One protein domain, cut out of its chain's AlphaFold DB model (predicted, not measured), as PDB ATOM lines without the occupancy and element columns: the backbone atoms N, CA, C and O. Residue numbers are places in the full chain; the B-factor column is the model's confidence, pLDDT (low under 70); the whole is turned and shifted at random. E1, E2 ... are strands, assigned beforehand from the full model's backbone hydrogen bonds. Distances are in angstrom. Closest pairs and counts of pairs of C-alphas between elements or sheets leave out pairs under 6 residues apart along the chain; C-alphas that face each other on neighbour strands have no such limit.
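This is residues 208 to 341 of the 341 residues of an uncharacterized protein of Acidobacteria bacterium (UniProt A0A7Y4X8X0). What is the main shape? Two twisted sheets stand face to face as a sandwich, E2 E1 E5 E9 E8 and E7 E6 E10 E11, with their strands crossed at 58 degrees. At one end E2 runs on into a small hairpin, E3 and E4, and residues 251 to 252 behind it pair with E11 of the other sheet. What is it made of, and how large is it? The printed part has 134 residues, with no named helix and eleven strands, E1 to E11 in that order along the chain; the class is all strand and the sheets are antiparallel throughout. The whole is compact, with a radius of gyration of the C-alphas of 14.4 A and spans of 39 by 36 by 36 A.

How is the largest sheet built? Strand beside strand it runs E2 (residues 232 to 236), E1 (221 to 226), E5 (260 to 268), E9 (306 to 311) and E8 (293 to 298), with E2 and E8 as its edge strands. In the hairpin E1 and E2, N 223 and O 235 are within hydrogen-bond range at 2.8 A, and in the hairpin E8 and E9, N 307 and O 297 at 2.8 A. Between them, N 222 of E1 and O 264 of E5 are 2.9 A apart, and N 265 of E5 and O 308 of E9 are 2.8 A apart. What makes the second sheet? It runs E7 (residues 289 to 291), E6 (279 to 283), E10 (320 to 328) and E11 (331 to 340), and E11 bends by 62 degrees at residue 334. Within hydrogen-bond range, each at 2.8 A, are N 291 and O 281 in the hairpin E6 and E7, N 280 and O 327 across E6 and E10, and N 322 and O 338 in the hairpin E10 and E11. How do these two sheets meet? They form a sandwich, two sheets face to face, 10.3 A centre to centre where they face each other, with best planes 9 degrees apart. The closest C-alphas of E6 and E8, those of Arg 280 and Met 293, are 6.7 A apart, while E5 and E11 are apart. Where does the small hairpin lie? E3 (residues 238 to 241) and E4 (246 to 249) pair through N 239 and O 248, 2.9 A apart, and E2 runs on into E3 at 28 degrees. The closest C-alphas of E4 and E11, those of Thr 249 and Leu 338, are 5.8 A apart.

Where do the first and last strands lie? E1 begins at C-alpha 221 (115.425, 108.919, 97.318) and is 16.0 A long; E11 ends at C-alpha 340 (113.585, 122.906, 100.416). Which strands are long? E11 measures 25.9 A from first to last C-alpha, E5 25.5 A and E10 25.4 A. E5 starts at C-alpha 260 (103.146, 115.016, 106.067). How long are the others? E9 measures 16.9 A, E8 14.5 A, E2 and E6 13.6 A each, E4 10.2 A, E3 9.5 A and E7 6.4 A.

How far does it reach? The two C-alphas farthest apart, those of Thr 243 and Ser 274, are 44.0 A apart. Is the printed part whole? It runs from 208 to 341, the chain's last residue, without a cut, and no link is long. Residues 208 to 220 hold no named element. Where is confidence low? The mean pLDDT of the printed part is 91.7, and residues 277 to 279 and 284 to 288 are under 70.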
ATOM      1  N   VAL A 208     124.776 106.010 101.547       97.75
ATOM      2  CA  VAL A 208     123.564 106.519 100.892       97.75
ATOM      3  C   VAL A 208     123.816 106.575  99.392       97.75
ATOM      4  O   VAL A 208     124.779 107.201  98.950       97.75
ATOM      5  N   PHE A 209     122.963 105.924  98.604       98.44
ATOM      6  CA  PHE A 209     123.097 105.948  97.151       98.44
ATOM      7  C   PHE A 209     122.812 107.351  96.610       98.44
ATOM      8  O   PHE A 209     121.950 108.065  97.124       98.44
ATOM      9  N   THR A 210     123.515 107.751  95.550       98.12
ATOM     10  CA  THR A 210     123.276 109.018  94.842       98.12
ATOM     11  C   THR A 210     122.968 108.766  93.374       98.12
ATOM     12  O   THR A 210     123.503 107.839  92.768       98.12
ATOM     13  N   LEU A 211     122.108 109.597  92.775       97.25
ATOM     14  CA  LEU A 211     121.639 109.382  91.394       97.25
ATOM     15  C   LEU A 211     122.737 109.582  90.339       97.25
ATOM     16  O   LEU A 211     122.611 109.100  89.221       97.25
ATOM     17  N   ASN A 212     123.819 110.280  90.696       94.81
ATOM     18  CA  ASN A 212     124.985 110.468  89.831       94.81
ATOM     19  C   ASN A 212     126.049 109.368  90.001       94.81
ATOM     20  O   ASN A 212     127.128 109.504  89.434       94.81
ATOM     21  N   ALA A 213     125.775 108.321  90.795       93.00
ATOM     22  CA  ALA A 213     126.671 107.179  91.003       93.00
ATOM     23  C   ALA A 213     128.111 107.588  91.381       93.00
ATOM     24  O   ALA A 213     129.092 107.090  90.837       93.00
ATOM     25  N   ASN A 214     128.233 108.551  92.298       90.81
ATOM     26  CA  ASN A 214     129.527 109.078  92.747       90.81
ATOM     27  C   ASN A 214     129.587 109.341  94.261       90.81
ATOM     28  O   ASN A 214     130.529 109.967  94.738       90.81
ATOM     29  N   GLY A 215     128.558 108.934  95.012       93.00
ATOM     30  CA  GLY A 215     128.465 109.149  96.457       93.00
ATOM     31  C   GLY A 215     128.225 110.602  96.878       93.00
ATOM     32  O   GLY A 215     128.204 110.888  98.073       93.00
ATOM     33  N   LEU A 216     128.019 111.532  95.938       91.81
ATOM     34  CA  LEU A 216     127.882 112.962  96.212       91.81
ATOM     35  C   LEU A 216     126.586 113.548  95.639       91.81
ATOM     36  O   LEU A 216     126.023 113.075  94.650       91.81
ATOM     37  N   GLY A 217     126.147 114.658  96.232       93.56
ATOM     38  CA  GLY A 217     125.052 115.462  95.697       93.56
ATOM     39  C   GLY A 217     123.680 114.853  95.968       93.56
ATOM     40  O   GLY A 217     123.350 114.569  97.115       93.56
ATOM     41  N   VAL A 218     122.848 114.737  94.934       96.38
ATOM     42  CA  VAL A 218     121.441 114.350  95.087       96.38
ATOM     43  C   VAL A 218     121.298 112.857  95.428       96.38
ATOM     44  O   VAL A 218     121.826 112.008  94.698       96.38
ATOM     45  N   PRO A 219     120.611 112.507  96.530       97.75
ATOM     46  CA  PRO A 219     120.437 111.117  96.918       97.75
ATOM     47  C   PRO A 219     119.491 110.384  95.965       97.75
ATOM     48  O   PRO A 219     118.572 110.976  95.400       97.75
ATOM     49  N   ALA A 220     119.679 109.072  95.851       97.69
ATOM     50  CA  ALA A 220     118.633 108.173  95.399       97.69
ATOM     51  C   ALA A 220     117.590 108.085  96.520       97.69
ATOM     52  O   ALA A 220     117.810 107.464  97.562       97.69
ATOM     53  N   ALA A 221     116.482 108.791  96.332       97.69
ATOM     54  CA  ALA A 221     115.425 108.919  97.318       97.69
ATOM     55  C   ALA A 221     114.105 109.300  96.647       97.69
ATOM     56  O   ALA A 221     114.082 109.772  95.509       97.69
ATOM     57  N   GLN A 222     113.016 109.137  97.386       97.75
ATOM     58  CA  GLN A 222     111.687 109.614  97.021       97.75
ATOM     59  C   GLN A 222     111.094 110.411  98.178       97.75
ATOM     60  O   GLN A 222     111.458 110.221  99.340       97.75
ATOM     61  N   LEU A 223     110.163 111.302  97.865       98.00
ATOM     62  CA  LEU A 223     109.333 111.964  98.851       98.00
ATOM     63  C   LEU A 223     107.987 111.248  98.906       98.00
ATOM     64  O   LEU A 223     107.235 111.260  97.938       98.00
ATOM     65  N   LEU A 224     107.681 110.641 100.043       98.06
ATOM     66  CA  LEU A 224     106.361 110.126 100.353       98.06
ATOM     67  C   LEU A 224     105.544 111.236 101.010       98.06
ATOM     68  O   LEU A 224     105.854 111.695 102.113       98.06
ATOM     69  N   ARG A 225     104.479 111.658 100.339       97.56
ATOM     70  CA  ARG A 225     103.506 112.600 100.871       97.56
ATOM     71  C   ARG A 225     102.299 111.847 101.398       97.56
ATOM     72  O   ARG A 225     101.622 111.156 100.639       97.56
ATOM     73  N   VAL A 226     102.023 112.015 102.684       96.94
ATOM     74  CA  VAL A 226     100.816 111.490 103.325       96.94
ATOM     75  C   VAL A 226      99.793 112.617 103.374       96.94
ATOM     76  O   VAL A 226     100.043 113.662 103.979       96.94
ATOM     77  N   LYS A 227      98.675 112.428 102.679       96.06
ATOM     78  CA  LYS A 227      97.578 113.390 102.564       96.06
ATOM     79  C   LYS A 227      96.682 113.366 103.801       96.06
ATOM     80  O   LYS A 227      96.735 112.437 104.603       96.06
ATOM     81  N   ALA A 228      95.835 114.385 103.940       94.38
ATOM     82  CA  ALA A 228      94.916 114.518 105.074       94.38
ATOM     83  C   ALA A 228      93.916 113.350 105.191       94.38
ATOM     84  O   ALA A 228      93.483 113.016 106.289       94.38
ATOM     85  N   ASP A 229      93.566 112.729 104.063       94.88
ATOM     86  CA  ASP A 229      92.704 111.543 103.979       94.88
ATOM     87  C   ASP A 229      93.467 110.218 104.190       94.88
ATOM     88  O   ASP A 229      92.887 109.140 104.074       94.88
ATOM     89  N   GLY A 230      94.768 110.287 104.491       94.50
ATOM     90  CA  GLY A 230      95.651 109.136 104.658       94.50
ATOM     91  C   GLY A 230      96.200 108.557 103.352       94.50
ATOM     92  O   GLY A 230      97.040 107.655 103.408       94.50
ATOM     93  N   SER A 231      95.784 109.064 102.184       96.94
ATOM     94  CA  SER A 231      96.335 108.616 100.904       96.94
ATOM     95  C   SER A 231      97.820 108.973 100.774       96.94
ATOM     96  O   SER A 231      98.312 109.954 101.340       96.94
ATOM     97  N   GLN A 232      98.557 108.137 100.045       97.50
ATOM     98  CA  GLN A 232     100.006 108.228  99.905       97.50
ATOM     99  C   GLN A 232     100.396 108.501  98.456       97.50
ATOM    100  O   GLN A 232      99.963 107.794  97.546       97.50
ATOM    101  N   VAL A 233     101.234 109.516  98.247       97.44
ATOM    102  CA  VAL A 233     101.733 109.916  96.927       97.44
ATOM    103  C   VAL A 233     103.255 109.968  96.958       97.44
ATOM    104  O   VAL A 233     103.833 110.602  97.837       97.44
ATOM    105  N   TYR A 234     103.901 109.316  95.992       97.31
ATOM    106  CA  TYR A 234     105.349 109.379  95.816       97.31
ATOM    107  C   TYR A 234     105.725 110.468  94.811       97.31
ATOM    108  O   TYR A 234     105.141 110.566  93.733       97.31
ATOM    109  N   GLU A 235     106.726 111.269  95.162       97.56
ATOM    110  CA  GLU A 235     107.266 112.359  94.354       97.56
ATOM    111  C   GLU A 235     108.790 112.243  94.238       97.56
ATOM    112  O   GLU A 235     109.477 111.814  95.169       97.56
ATOM    113  N   ASP A 236     109.339 112.690  93.110       97.12
ATOM    114  CA  ASP A 236     110.788 112.782  92.940       97.12
ATOM    115  C   ASP A 236     111.373 113.946  93.747       97.12
ATOM    116  O   ASP A 236     110.850 115.064  93.719       97.12
ATOM    117  N   VAL A 237     112.526 113.709  94.381       97.31
ATOM    118  CA  VAL A 237     113.356 114.749  95.027       97.31
ATOM    119  C   VAL A 237     114.479 115.262  94.118       97.31
ATOM    120  O   VAL A 237     115.329 116.057  94.526       97.31
ATOM    121  N   ALA A 238     114.498 114.805  92.868       97.50
ATOM    122  CA  ALA A 238     115.543 115.077  91.898       97.50
ATOM    123  C   ALA A 238     114.960 115.366  90.516       97.50
ATOM    124  O   ALA A 238     113.822 115.019  90.211       97.50
ATOM    125  N   ARG A 239     115.769 115.994  89.667       97.12
ATOM    126  CA  ARG A 239     115.513 116.115  88.231       97.12
ATOM    127  C   ARG A 239     116.823 116.003  87.465       97.12
ATOM    128  O   ARG A 239     117.868 116.413  87.975       97.12
ATOM    129  N   PHE A 240     116.766 115.471  86.251       97.38
ATOM    130  CA  PHE A 240     117.920 115.467  85.365       97.38
ATOM    131  C   PHE A 240     118.066 116.841  84.705       97.38
ATOM    132  O   PHE A 240     117.113 117.363  84.124       97.38
ATOM    133  N   ASP A 241     119.247 117.437  84.822       97.44
ATOM    134  CA  ASP A 241     119.607 118.673  84.141       97.44
ATOM    135  C   ASP A 241     120.405 118.320  82.883       97.44
ATOM    136  O   ASP A 241     121.559 117.898  82.967       97.44
ATOM    137  N   ALA A 242     119.773 118.467  81.714       97.25
ATOM    138  CA  ALA A 242     120.378 118.125  80.429       97.25
ATOM    139  C   ALA A 242     121.539 119.054  80.044       97.25
ATOM    140  O   ALA A 242     122.455 118.627  79.348       97.25
ATOM    141  N   THR A 243     121.539 120.300  80.525       97.12
ATOM    142  CA  THR A 243     122.613 121.267  80.261       97.12
ATOM    143  C   THR A 243     123.865 120.909  81.055       97.12
ATOM    144  O   THR A 243     124.978 120.999  80.546       97.12
ATOM    145  N   LEU A 244     123.688 120.480  82.307       94.56
ATOM    146  CA  LEU A 244     124.783 120.044  83.176       94.56
ATOM    147  C   LEU A 244     125.117 118.550  83.033       94.56
ATOM    148  O   LEU A 244     126.067 118.086  83.665       94.56
ATOM    149  N   ASN A 245     124.326 117.810  82.252       95.56
ATOM    150  CA  ASN A 245     124.394 116.358  82.081       95.56
ATOM    151  C   ASN A 245     124.481 115.600  83.422       95.56
ATOM    152  O   ASN A 245     125.319 114.717  83.605       95.56
ATOM    153  N   ARG A 246     123.657 115.998  84.402       96.62
ATOM    154  CA  ARG A 246     123.666 115.407  85.750       96.62
ATOM    155  C   ARG A 246     122.336 115.564  86.468       96.62
ATOM    156  O   ARG A 246     121.572 116.493  86.209       96.62
ATOM    157  N   TRP A 247     122.102 114.713  87.456       97.69
ATOM    158  CA  TRP A 247     120.997 114.879  88.389       97.69
ATOM    159  C   TRP A 247     121.271 116.013  89.373       97.69
ATOM    160  O   TRP A 247     122.352 116.102  89.966       97.69
ATOM    161  N   VAL A 248     120.259 116.853  89.573       97.50
ATOM    162  CA  VAL A 248     120.239 117.947  90.546       97.50
ATOM    163  C   VAL A 248     119.018 117.814  91.454       97.50
ATOM    164  O   VAL A 248     118.036 117.155  91.106       97.50
ATOM    165  N   THR A 249     119.062 118.437  92.629       97.19
ATOM    166  CA  THR A 249     117.931 118.431  93.566       97.19
ATOM    167  C   THR A 249     116.726 119.149  92.964       97.19
ATOM    168  O   THR A 249     116.856 120.264  92.450       97.19
ATOM    169  N   LYS A 250     115.546 118.548  93.088       97.38
ATOM    170  CA  LYS A 250     114.268 119.219  92.860       97.38
ATOM    171  C   LYS A 250     113.804 119.821  94.195       97.38
ATOM    172  O   LYS A 250     113.842 119.104  95.194       97.38
ATOM    173  N   PRO A 251     113.406 121.106  94.245       96.19
ATOM    174  CA  PRO A 251     112.911 121.703  95.478       96.19
ATOM    175  C   PRO A 251     111.699 120.943  96.031       96.19
ATOM    176  O   PRO A 251     110.737 120.677  95.309       96.19
ATOM    177  N   ILE A 252     111.759 120.602  97.313       96.25
ATOM    178  CA  ILE A 252     110.668 120.002  98.072       96.25
ATOM    179  C   ILE A 252     109.778 121.134  98.567       96.25
ATOM    180  O   ILE A 252     110.210 121.927  99.401       96.25
ATOM    181  N   VAL A 253     108.544 121.171  98.067       94.69
ATOM    182  CA  VAL A 253     107.508 122.108  98.510       94.69
ATOM    183  C   VAL A 253     106.602 121.412  99.524       94.69
ATOM    184  O   VAL A 253     106.075 120.316  99.282       94.69
ATOM    185  N   PHE A 254     106.408 122.046 100.677       93.38
ATOM    186  CA  PHE A 254     105.503 121.544 101.708       93.38
ATOM    187  C   PHE A 254     104.041 121.849 101.341       93.38
ATOM    188  O   PHE A 254     103.713 122.951 100.917       93.38
ATOM    189  N   GLY A 255     103.160 120.849 101.481       89.69
ATOM    190  CA  GLY A 255     101.721 120.976 101.193       89.69
ATOM    191  C   GLY A 255     100.945 121.633 102.346       89.69
ATOM    192  O   GLY A 255     101.571 122.163 103.257       89.69
ATOM    193  N   PRO A 256      99.604 121.572 102.380       92.75
ATOM    194  CA  PRO A 256      98.777 122.002 103.522       92.75
ATOM    195  C   PRO A 256      99.190 121.371 104.858       92.75
ATOM    196  O   PRO A 256      99.679 120.249 104.847       92.75
ATOM    197  N   GLU A 257      98.976 122.039 106.002       91.06
ATOM    198  CA  GLU A 257      99.429 121.585 107.341       91.06
ATOM    199  C   GLU A 257      98.979 120.177 107.746       91.06
ATOM    200  O   GLU A 257      99.700 119.491 108.466       91.06
ATOM    201  N   SER A 258      97.835 119.733 107.233       93.25
ATOM    202  CA  SER A 258      97.294 118.387 107.422       93.25
ATOM    203  C   SER A 258      98.055 117.289 106.667       93.25
ATOM    204  O   SER A 258      97.765 116.111 106.856       93.25
ATOM    205  N   GLU A 259      99.023 117.648 105.821       95.19
ATOM    206  CA  GLU A 259      99.859 116.710 105.076       95.19
ATOM    207  C   GLU A 259     101.250 116.559 105.701       95.19
ATOM    208  O   GLU A 259     101.863 117.532 106.164       95.19
ATOM    209  N   GLN A 260     101.790 115.342 105.630       95.88
ATOM    210  CA  GLN A 260     103.146 115.016 106.067       95.88
ATOM    211  C   GLN A 260     104.061 114.733 104.876       95.88
ATOM    212  O   GLN A 260     103.641 114.192 103.854       95.88
ATOM    213  N   ALA A 261     105.334 115.085 105.039       96.75
ATOM    214  CA  ALA A 261     106.398 114.847 104.077       96.75
ATOM    215  C   ALA A 261     107.420 113.888 104.698       96.75
ATOM    216  O   ALA A 261     108.062 114.224 105.694       96.75
ATOM    217  N   VAL A 262     107.565 112.698 104.123       97.62
ATOM    218  CA  VAL A 262     108.508 111.669 104.570       97.62
ATOM    219  C   VAL A 262     109.519 111.422 103.460       97.62
ATOM    220  O   VAL A 262     109.164 111.025 102.356       97.62
ATOM    221  N   LEU A 263     110.795 111.652 103.740       97.62
ATOM    222  CA  LEU A 263     111.878 111.277 102.843       97.62
ATOM    223  C   LEU A 263     112.125 109.772 102.954       97.62
ATOM    224  O   LEU A 263     112.461 109.286 104.032       97.62
ATOM    225  N   VAL A 264     112.014 109.062 101.837       97.81
ATOM    226  CA  VAL A 264     112.405 107.659 101.691       97.81
ATOM    227  C   VAL A 264     113.783 107.627 101.041       97.81
ATOM    228  O   VAL A 264     113.917 107.876  99.845       97.81
ATOM    229  N   LEU A 265     114.816 107.388 101.843       97.44
ATOM    230  CA  LEU A 265     116.220 107.431 101.441       97.44
ATOM    231  C   LEU A 265     116.772 106.014 101.271       97.44
ATOM    232  O   LEU A 265     116.605 105.185 102.165       97.44
ATOM    233  N   TYR A 266     117.472 105.756 100.165       98.19
ATOM    234  CA  TYR A 266     118.029 104.439  99.865       98.19
ATOM    235  C   TYR A 266     119.536 104.371 100.128       98.19
ATOM    236  O   TYR A 266     120.302 105.279  99.793       98.19
ATOM    237  N   GLY A 267     119.973 103.268 100.727       97.75
ATOM    238  CA  GLY A 267     121.353 103.064 101.148       97.75
ATOM    239  C   GLY A 267     121.735 101.594 101.251       97.75
ATOM    240  O   GLY A 267     121.039 100.719 100.746       97.75
ATOM    241  N   THR A 268     122.861 101.319 101.897       98.38
ATOM    242  CA  THR A 268     123.324  99.958 102.189       98.38
ATOM    243  C   THR A 268     124.208  99.941 103.437       98.38
ATOM    244  O   THR A 268     124.719 100.984 103.856       98.38
ATOM    245  N   GLY A 269     124.392  98.760 104.027       96.94
ATOM    246  CA  GLY A 269     125.279  98.522 105.165       96.94
ATOM    247  C   GLY A 269     124.779  99.045 106.513       96.94
ATOM    248  O   GLY A 269     125.574  99.207 107.434       96.94
ATOM    249  N   LEU A 270     123.475  99.297 106.657       94.88
ATOM    250  CA  LEU A 270     122.859  99.745 107.914       94.88
ATOM    251  C   LEU A 270     121.881  98.732 108.524       94.88
ATOM    252  O   LEU A 270     121.448  98.901 109.666       94.88
ATOM    253  N   ARG A 271     121.510  97.671 107.793       94.69
ATOM    254  CA  ARG A 271     120.475  96.722 108.244       94.69
ATOM    255  C   ARG A 271     120.769  96.002 109.556       94.69
ATOM    256  O   ARG A 271     119.816  95.725 110.276       94.69
ATOM    257  N   LYS A 272     122.040  95.744 109.884       92.62
ATOM    258  CA  LYS A 272     122.449  95.043 111.116       92.62
ATOM    259  C   LYS A 272     122.652  95.960 112.327       92.62
ATOM    260  O   LYS A 272     123.228  95.529 113.320       92.62
ATOM    261  N   ARG A 273     122.179  97.210 112.264       91.19
ATOM    262  CA  ARG A 273     122.092  98.097 113.438       91.19
ATOM    263  C   ARG A 273     121.333  97.416 114.592       91.19
ATOM    264  O   ARG A 273     120.385  96.665 114.362       91.19
ATOM    265  N   SER A 274     121.706  97.754 115.816       84.62
ATOM    266  CA  SER A 274     121.094  97.276 117.057       84.62
ATOM    267  C   SER A 274     119.687  97.833 117.295       84.62
ATOM    268  O   SER A 274     118.843  97.128 117.836       84.62
ATOM    269  N   ASP A 275     119.410  99.071 116.868       75.81
ATOM    270  CA  ASP A 275     118.104  99.727 117.040       75.81
ATOM    271  C   ASP A 275     117.864 100.803 115.957       75.81
ATOM    272  O   ASP A 275     118.801 101.445 115.476       75.81
ATOM    273  N   VAL A 276     116.603 101.047 115.583       71.44
ATOM    274  CA  VAL A 276     116.176 102.150 114.703       71.44
ATOM    275  C   VAL A 276     116.575 103.512 115.277       71.44
ATOM    276  O   VAL A 276     116.997 104.378 114.514       71.44
ATOM    277  N   ILE A 277     116.527 103.698 116.603       67.38
ATOM    278  CA  ILE A 277     116.869 104.981 117.257       67.38
ATOM    279  C   ILE A 277     118.355 105.355 117.075       67.38
ATOM    280  O   ILE A 277     118.738 106.527 117.174       67.38
ATOM    281  N   THR A 278     119.215 104.384 116.756       67.94
ATOM    282  CA  THR A 278     120.633 104.656 116.484       67.94
ATOM    283  C   THR A 278     120.864 105.293 115.112       67.94
ATOM    284  O   THR A 278     121.926 105.884 114.900       67.94
ATOM    285  N   ALA A 279     119.881 105.221 114.204       66.12
ATOM    286  CA  ALA A 279     119.912 105.903 112.920       66.12
ATOM    287  C   ALA A 279     119.411 107.347 113.071       66.12
ATOM    288  O   ALA A 279     118.292 107.613 113.507       66.12
ATOM    289  N   ARG A 280     120.252 108.302 112.680       80.19
ATOM    290  CA  ARG A 280     119.986 109.736 112.755       80.19
ATOM    291  C   ARG A 280     120.258 110.361 111.407       80.19
ATOM    292  O   ARG A 280     121.261 110.055 110.763       80.19
ATOM    293  N   VAL A 281     119.385 111.266 110.997       76.25
ATOM    294  CA  VAL A 281     119.612 112.095 109.819       76.25
ATOM    295  C   VAL A 281     119.665 113.533 110.284       76.25
ATOM    296  O   VAL A 281     118.688 114.061 110.808       76.25
ATOM    297  N   ASN A 282     120.834 114.140 110.123       82.38
ATOM    298  CA  ASN A 282     121.116 115.481 110.601       82.38
ATOM    299  C   ASN A 282     121.295 116.425 109.417       82.38
ATOM    300  O   ASN A 282     121.999 116.112 108.452       82.38
ATOM    301  N   LEU A 283     120.714 117.613 109.521       75.56
ATOM    302  CA  LEU A 283     121.010 118.717 108.619       75.56
ATOM    303  C   LEU A 283     122.288 119.410 109.084       75.56
ATOM    304  O   LEU A 283     122.403 119.779 110.255       75.56
ATOM    305  N   GLN A 284     123.242 119.620 108.177       69.44
ATOM    306  CA  GLN A 284     124.412 120.440 108.491       69.44
ATOM    307  C   GLN A 284     124.018 121.926 108.507       69.44
ATOM    308  O   GLN A 284     124.020 122.594 107.479       69.44
ATOM    309  N   GLN A 285     123.672 122.422 109.697       60.91
ATOM    310  CA  GLN A 285     123.586 123.840 110.069       60.91
ATOM    311  C   GLN A 285     124.428 124.062 111.339       60.91
ATOM    312  O   GLN A 285     124.790 123.085 111.994       60.91
ATOM    313  N   ALA A 286     124.692 125.317 111.727       44.00
ATOM    314  CA  ALA A 286     125.537 125.668 112.882       44.00
ATOM    315  C   ALA A 286     125.158 124.954 114.203       44.00
ATOM    316  O   ALA A 286     126.037 124.704 115.020       44.00
ATOM    317  N   ASN A 287     123.885 124.556 114.367       56.19
ATOM    318  CA  ASN A 287     123.378 123.853 115.555       56.19
ATOM    319  C   ASN A 287     122.914 122.403 115.300       56.19
ATOM    320  O   ASN A 287     122.386 121.789 116.216       56.19
ATOM    321  N   GLY A 288     123.076 121.862 114.081       67.12
ATOM    322  CA  GLY A 288     122.721 120.477 113.720       67.12
ATOM    323  C   GLY A 288     121.277 120.057 114.045       67.12
ATOM    324  O   GLY A 288     121.001 119.553 115.127       67.12
ATOM    325  N   VAL A 289     120.340 120.184 113.098       78.44
ATOM    326  CA  VAL A 289     118.950 119.729 113.317       78.44
ATOM    327  C   VAL A 289     118.850 118.226 113.058       78.44
ATOM    328  O   VAL A 289     119.079 117.790 111.928       78.44
ATOM    329  N   GLN A 290     118.485 117.449 114.079       87.19
ATOM    330  CA  GLN A 290     118.165 116.027 113.937       87.19
ATOM    331  C   GLN A 290     116.727 115.856 113.436       87.19
ATOM    332  O   GLN A 290     115.786 116.395 114.018       87.19
ATOM    333  N   LEU A 291     116.560 115.091 112.361       90.38
ATOM    334  CA  LEU A 291     115.259 114.772 111.787       90.38
ATOM    335  C   LEU A 291     114.681 113.494 112.423       90.38
ATOM    336  O   LEU A 291     115.443 112.554 112.678       90.38
ATOM    337  N   PRO A 292     113.358 113.426 112.674       90.69
ATOM    338  CA  PRO A 292     112.737 112.225 113.224       90.69
ATOM    339  C   PRO A 292     112.839 111.037 112.261       90.69
ATOM    340  O   PRO A 292     112.463 111.130 111.091       90.69
ATOM    341  N   MET A 293     113.324 109.907 112.774       92.50
ATOM    342  CA  MET A 293     113.433 108.650 112.037       92.50
ATOM    343  C   MET A 293     112.186 107.799 112.281       92.50
ATOM    344  O   MET A 293     111.858 107.500 113.426       92.50
ATOM    345  N   LEU A 294     111.500 107.407 111.211       93.31
ATOM    346  CA  LEU A 294     110.316 106.542 111.257       93.31
ATOM    347  C   LEU A 294     110.668 105.084 110.960       93.31
ATOM    348  O   LEU A 294     110.032 104.171 111.475       93.31
ATOM    349  N   TYR A 295     111.673 104.863 110.114       94.62
ATOM    350  CA  TYR A 295     112.142 103.533 109.754       94.62
ATOM    351  C   TYR A 295     113.614 103.577 109.369       94.62
ATOM    352  O   TYR A 295     114.061 104.520 108.726       94.62
ATOM    353  N   ALA A 296     114.345 102.527 109.715       95.00
ATOM    354  CA  ALA A 296     115.681 102.244 109.210       95.00
ATOM    355  C   ALA A 296     115.779 100.725 109.088       95.00
ATOM    356  O   ALA A 296     115.329 100.052 110.008       95.00
ATOM    357  N   GLY A 297     116.325 100.167 108.011       95.19
ATOM    358  CA  GLY A 297     116.373  98.709 107.843       95.19
ATOM    359  C   GLY A 297     116.413  98.265 106.381       95.19
ATOM    360  O   GLY A 297     116.550  99.110 105.500       95.19
ATOM    361  N   PRO A 298     116.318  96.951 106.113       95.88
ATOM    362  CA  PRO A 298     116.228  96.416 104.754       95.88
ATOM    363  C   PRO A 298     115.029  96.989 103.990       95.88
ATOM    364  O   PRO A 298     113.930  97.044 104.528       95.88
ATOM    365  N   GLN A 299     115.195  97.344 102.714       96.19
ATOM    366  CA  GLN A 299     114.072  97.816 101.888       96.19
ATOM    367  C   GLN A 299     113.033  96.701 101.632       96.19
ATOM    368  O   GLN A 299     111.842  96.975 101.502       96.19
ATOM    369  N   GLY A 300     113.478  95.440 101.593       91.19
ATOM    370  CA  GLY A 300     112.617  94.251 101.569       91.19
ATOM    371  C   GLY A 300     112.370  93.628 100.191       91.19
ATOM    372  O   GLY A 300     111.964  92.475 100.132       91.19
ATOM    373  N   SER A 301     112.633  94.337  99.089       91.75
ATOM    374  CA  SER A 301     112.494  93.812  97.714       91.75
ATOM    375  C   SER A 301     113.834  93.624  97.006       91.75
ATOM    376  O   SER A 301     113.993  92.690  96.223       91.75
ATOM    377  N   PHE A 302     114.806  94.496  97.281       95.25
ATOM    378  CA  PHE A 302     116.121  94.451  96.647       95.25
ATOM    379  C   PHE A 302     117.192  93.931  97.608       95.25
ATOM    380  O   PHE A 302     117.366  94.437  98.719       95.25
ATOM    381  N   VAL A 303     117.935  92.926  97.145       97.69
ATOM    382  CA  VAL A 303     119.094  92.355  97.841       97.69
ATOM    383  C   VAL A 303     120.112  93.463  98.137       97.69
ATOM    384  O   VAL A 303     120.329  94.343  97.306       97.69
ATOM    385  N   GLY A 304     120.698  93.471  99.335       97.38
ATOM    386  CA  GLY A 304     121.656  94.501  99.757       97.38
ATOM    387  C   GLY A 304     121.135  95.949  99.913       97.38
ATOM    388  O   GLY A 304     121.847  96.788 100.474       97.38
ATOM    389  N   LEU A 305     119.897  96.258  99.497       98.19
ATOM    390  CA  LEU A 305     119.318  97.600  99.615       98.19
ATOM    391  C   LEU A 305     118.682  97.834 100.988       98.19
ATOM    392  O   LEU A 305     117.825  97.074 101.447       98.19
ATOM    393  N   ASP A 306     119.067  98.939 101.607       98.12
ATOM    394  CA  ASP A 306     118.510  99.441 102.853       98.12
ATOM    395  C   ASP A 306     117.703 100.724 102.599       98.12
ATOM    396  O   ASP A 306     117.941 101.456 101.635       98.12
ATOM    397  N   GLN A 307     116.748 101.004 103.481       96.88
ATOM    398  CA  GLN A 307     115.855 102.154 103.424       96.88
ATOM    399  C   GLN A 307     115.823 102.885 104.771       96.88
ATOM    400  O   GLN A 307     115.843 102.269 105.841       96.88
ATOM    401  N   LEU A 308     115.738 104.213 104.707       96.69
ATOM    402  CA  LEU A 308     115.483 105.104 105.837       96.69
ATOM    403  C   LEU A 308     114.244 105.953 105.528       96.69
ATOM    404  O   LEU A 308     114.208 106.611 104.491       96.69
ATOM    405  N   ASN A 309     113.263 105.982 106.430       96.88
ATOM    406  CA  ASN A 309     112.110 106.882 106.336       96.88
ATOM    407  C   ASN A 309     112.280 108.007 107.348       96.88
ATOM    408  O   ASN A 309     112.251 107.766 108.553       96.88
ATOM    409  N   VAL A 310     112.437 109.233 106.863       95.88
ATOM    410  CA  VAL A 310     112.744 110.405 107.683       95.88
ATOM    411  C   VAL A 310     111.601 111.400 107.570       95.88
ATOM    412  O   VAL A 310     111.299 111.875 106.477       95.88
ATOM    413  N   LEU A 311     110.965 111.742 108.688       94.81
ATOM    414  CA  LEU A 311     109.951 112.792 108.696       94.81
ATOM    415  C   LEU A 311     110.632 114.146 108.474       94.81
ATOM    416  O   LEU A 311     111.581 114.488 109.179       94.81
ATOM    417  N   LEU A 312     110.142 114.925 107.513       95.00
ATOM    418  CA  LEU A 312     110.637 116.266 107.219       95.00
ATOM    419  C   LEU A 312     109.757 117.305 107.933       95.00
ATOM    420  O   LEU A 312     108.593 117.477 107.561       95.00
ATOM    421  N   PRO A 313     110.274 118.020 108.950       93.19
ATOM    422  CA  PRO A 313     109.525 119.082 109.604       93.19
ATOM    423  C   PRO A 313     109.273 120.256 108.654       93.19
ATOM    424  O   PRO A 313     110.131 120.637 107.862       93.19
ATOM    425  N   ARG A 314     108.121 120.914 108.798       90.94
ATOM    426  CA  ARG A 314     107.774 122.119 108.018       90.94
ATOM    427  C   ARG A 314     108.711 123.299 108.254       90.94
ATOM    428  O   ARG A 314     108.802 124.181 107.411       90.94
ATOM    429  N   THR A 315     109.453 123.298 109.362       91.00
ATOM    430  CA  THR A 315     110.482 124.304 109.668       91.00
ATOM    431  C   THR A 315     111.631 124.330 108.653       91.00
ATOM    432  O   THR A 315     112.461 125.240 108.692       91.00
ATOM    433  N   LEU A 316     111.689 123.346 107.746       91.75
ATOM    434  CA  LEU A 316     112.637 123.302 106.637       91.75
ATOM    435  C   LEU A 316     112.169 124.080 105.395       91.75
ATOM    436  O   LEU A 316     112.987 124.301 104.506       91.75
ATOM    437  N   ALA A 317     110.901 124.500 105.316       92.94
ATOM    438  CA  ALA A 317     110.396 125.298 104.198       92.94
ATOM    439  C   ALA A 317     111.240 126.572 104.004       92.94
ATOM    440  O   ALA A 317     111.670 127.207 104.973       92.94
ATOM    441  N   GLY A 318     111.529 126.914 102.749       92.44
ATOM    442  CA  GLY A 318     112.356 128.061 102.374       92.44
ATOM    443  C   GLY A 318     113.835 127.999 102.783       92.44
ATOM    444  O   GLY A 318     114.538 128.994 102.624       92.44
ATOM    445  N   LYS A 319     114.344 126.874 103.313       91.62
ATOM    446  CA  LYS A 319     115.764 126.755 103.710       91.62
ATOM    447  C   LYS A 319     116.729 126.582 102.533       91.62
ATOM    448  O   LYS A 319     117.936 126.668 102.744       91.62
ATOM    449  N   GLY A 320     116.224 126.366 101.320       93.69
ATOM    450  CA  GLY A 320     117.040 126.163 100.128       93.69
ATOM    451  C   GLY A 320     117.804 124.840 100.160       93.69
ATOM    452  O   GLY A 320     117.352 123.855 100.752       93.69
ATOM    453  N   GLU A 321     118.965 124.803  99.504       92.50
ATOM    454  CA  GLU A 321     119.813 123.611  99.460       92.50
ATOM    455  C   GLU A 321     120.491 123.366 100.815       92.50
ATOM    456  O   GLU A 321     121.206 124.216 101.344       92.50
ATOM    457  N   MET A 322     120.306 122.165 101.358       91.00
ATOM    458  CA  MET A 322     120.913 121.724 102.606       91.00
ATOM    459  C   MET A 322     121.621 120.387 102.438       91.00
ATOM    460  O   MET A 322     121.150 119.480 101.747       91.00
ATOM    461  N   HIS A 323     122.741 120.252 103.143       90.25
ATOM    462  CA  HIS A 323     123.456 118.992 103.247       90.25
ATOM    463  C   HIS A 323     122.867 118.118 104.350       90.25
ATOM    464  O   HIS A 323     122.626 118.571 105.471       90.25
ATOM    465  N   ILE A 324     122.717 116.842 104.032       89.56
ATOM    466  CA  ILE A 324     122.139 115.819 104.885       89.56
ATOM    467  C   ILE A 324     123.208 114.795 105.209       89.56
ATOM    468  O   ILE A 324     123.824 114.212 104.316       89.56
ATOM    469  N   ARG A 325     123.408 114.581 106.505       89.06
ATOM    470  CA  ARG A 325     124.338 113.603 107.048       89.06
ATOM    471  C   ARG A 325     123.557 112.496 107.740       89.06
ATOM    472  O   ARG A 325     122.907 112.744 108.753       89.06
ATOM    473  N   THR A 326     123.680 111.279 107.227       90.81
ATOM    474  CA  THR A 326     123.170 110.079 107.897       90.81
ATOM    475  C   THR A 326     124.237 109.525 108.832       90.81
ATOM    476  O   THR A 326     125.403 109.399 108.452       90.81
ATOM    477  N   ILE A 327     123.841 109.203 110.059       89.44
ATOM    478  CA  ILE A 327     124.684 108.583 111.077       89.44
ATOM    479  C   ILE A 327     123.952 107.352 111.602       89.44
ATOM    480  O   ILE A 327     122.793 107.460 111.984       89.44
ATOM    481  N   VAL A 328     124.612 106.200 111.643       87.69
ATOM    482  CA  VAL A 328     124.078 104.969 112.244       87.69
ATOM    483  C   VAL A 328     125.151 104.427 113.179       87.69
ATOM    484  O   VAL A 328     126.269 104.196 112.738       87.69
ATOM    485  N   GLU A 329     124.854 104.304 114.475       85.38
ATOM    486  CA  GLU A 329     125.805 103.786 115.484       85.38
ATOM    487  C   GLU A 329     127.189 104.464 115.451       85.38
ATOM    488  O   GLU A 329     128.233 103.819 115.386       85.38
ATOM    489  N   ALA A 330     127.195 105.802 115.449       84.25
ATOM    490  CA  ALA A 330     128.394 106.647 115.337       84.25
ATOM    491  C   ALA A 330     129.175 106.529 114.010       84.25
ATOM    492  O   ALA A 330     130.174 107.226 113.822       84.25
ATOM    493  N   ARG A 331     128.705 105.725 113.051       86.31
ATOM    494  CA  ARG A 331     129.249 105.664 111.693       86.31
ATOM    495  C   ARG A 331     128.536 106.654 110.800       86.31
ATOM    496  O   ARG A 331     127.313 106.746 110.805       86.31
ATOM    497  N   VAL A 332     129.315 107.392 110.026       89.38
ATOM    498  CA  VAL A 332     128.827 108.488 109.196       89.38
ATOM    499  C   VAL A 332     128.805 108.039 107.741       89.38
ATOM    500  O   VAL A 332     129.826 107.595 107.226       89.38
ATOM    501  N   ALA A 333     127.654 108.175 107.085       91.12
ATOM    502  CA  ALA A 333     127.532 107.948 105.650       91.12
ATOM    503  C   ALA A 333     128.092 109.130 104.842       91.12
ATOM    504  O   ALA A 333     128.393 110.203 105.380       91.12
ATOM    505  N   ASN A 334     128.185 108.956 103.525       92.38
ATOM    506  CA  ASN A 334     128.451 110.054 102.605       92.38
ATOM    507  C   ASN A 334     127.399 111.165 102.717       92.38
ATOM    508  O   ASN A 334     126.247 110.950 103.097       92.38
ATOM    509  N   LEU A 335     127.833 112.380 102.389       92.38
ATOM    510  CA  LEU A 335     127.007 113.570 102.486       92.38
ATOM    511  C   LEU A 335     126.188 113.762 101.210       92.38
ATOM    512  O   LEU A 335     126.745 113.814 100.113       92.38
ATOM    513  N   VAL A 336     124.879 113.942 101.368       94.31
ATOM    514  CA  VAL A 336     123.952 114.180 100.253       94.31
ATOM    515  C   VAL A 336     123.251 115.528 100.400       94.31
ATOM    516  O   VAL A 336     123.389 116.197 101.422       94.31
ATOM    517  N   LYS A 337     122.532 115.964  99.368       94.25
ATOM    518  CA  LYS A 337     121.873 117.271  99.296       94.25
ATOM    519  C   LYS A 337     120.383 117.125  99.020       94.25
ATOM    520  O   LYS A 337     120.000 116.361  98.140       94.25
ATOM    521  N   LEU A 338     119.567 117.913  99.713       95.25
ATOM    522  CA  LEU A 338     118.170 118.171  99.356       95.25
ATOM    523  C   LEU A 338     117.938 119.673  99.271       95.25
ATOM    524  O   LEU A 338     118.671 120.449  99.877       95.25
ATOM    525  N   ASN A 339     116.910 120.075  98.534       95.75
ATOM    526  CA  ASN A 339     116.516 121.470  98.406       95.75
ATOM    527  C   ASN A 339     115.090 121.640  98.929       95.75
ATOM    528  O   ASN A 339     114.224 120.844  98.579       95.75
ATOM    529  N   PHE A 340     114.861 122.650  99.760       94.88
ATOM    530  CA  PHE A 340     113.585 122.906 100.416       94.88
ATOM    531  C   PHE A 340     113.073 124.296 100.050       94.88
ATOM    532  O   PHE A 340     113.787 125.289 100.217       94.88
ATOM    533  N   GLN A 341     111.831 124.349  99.574       92.19
ATOM    534  CA  GLN A 341     111.142 125.565  99.159       92.19
ATOM    535  C   GLN A 341     109.896 125.783 100.009       92.19
ATOM    536  O   GLN A 341     109.139 124.820 100.260       92.19
TER     537      GLN A 341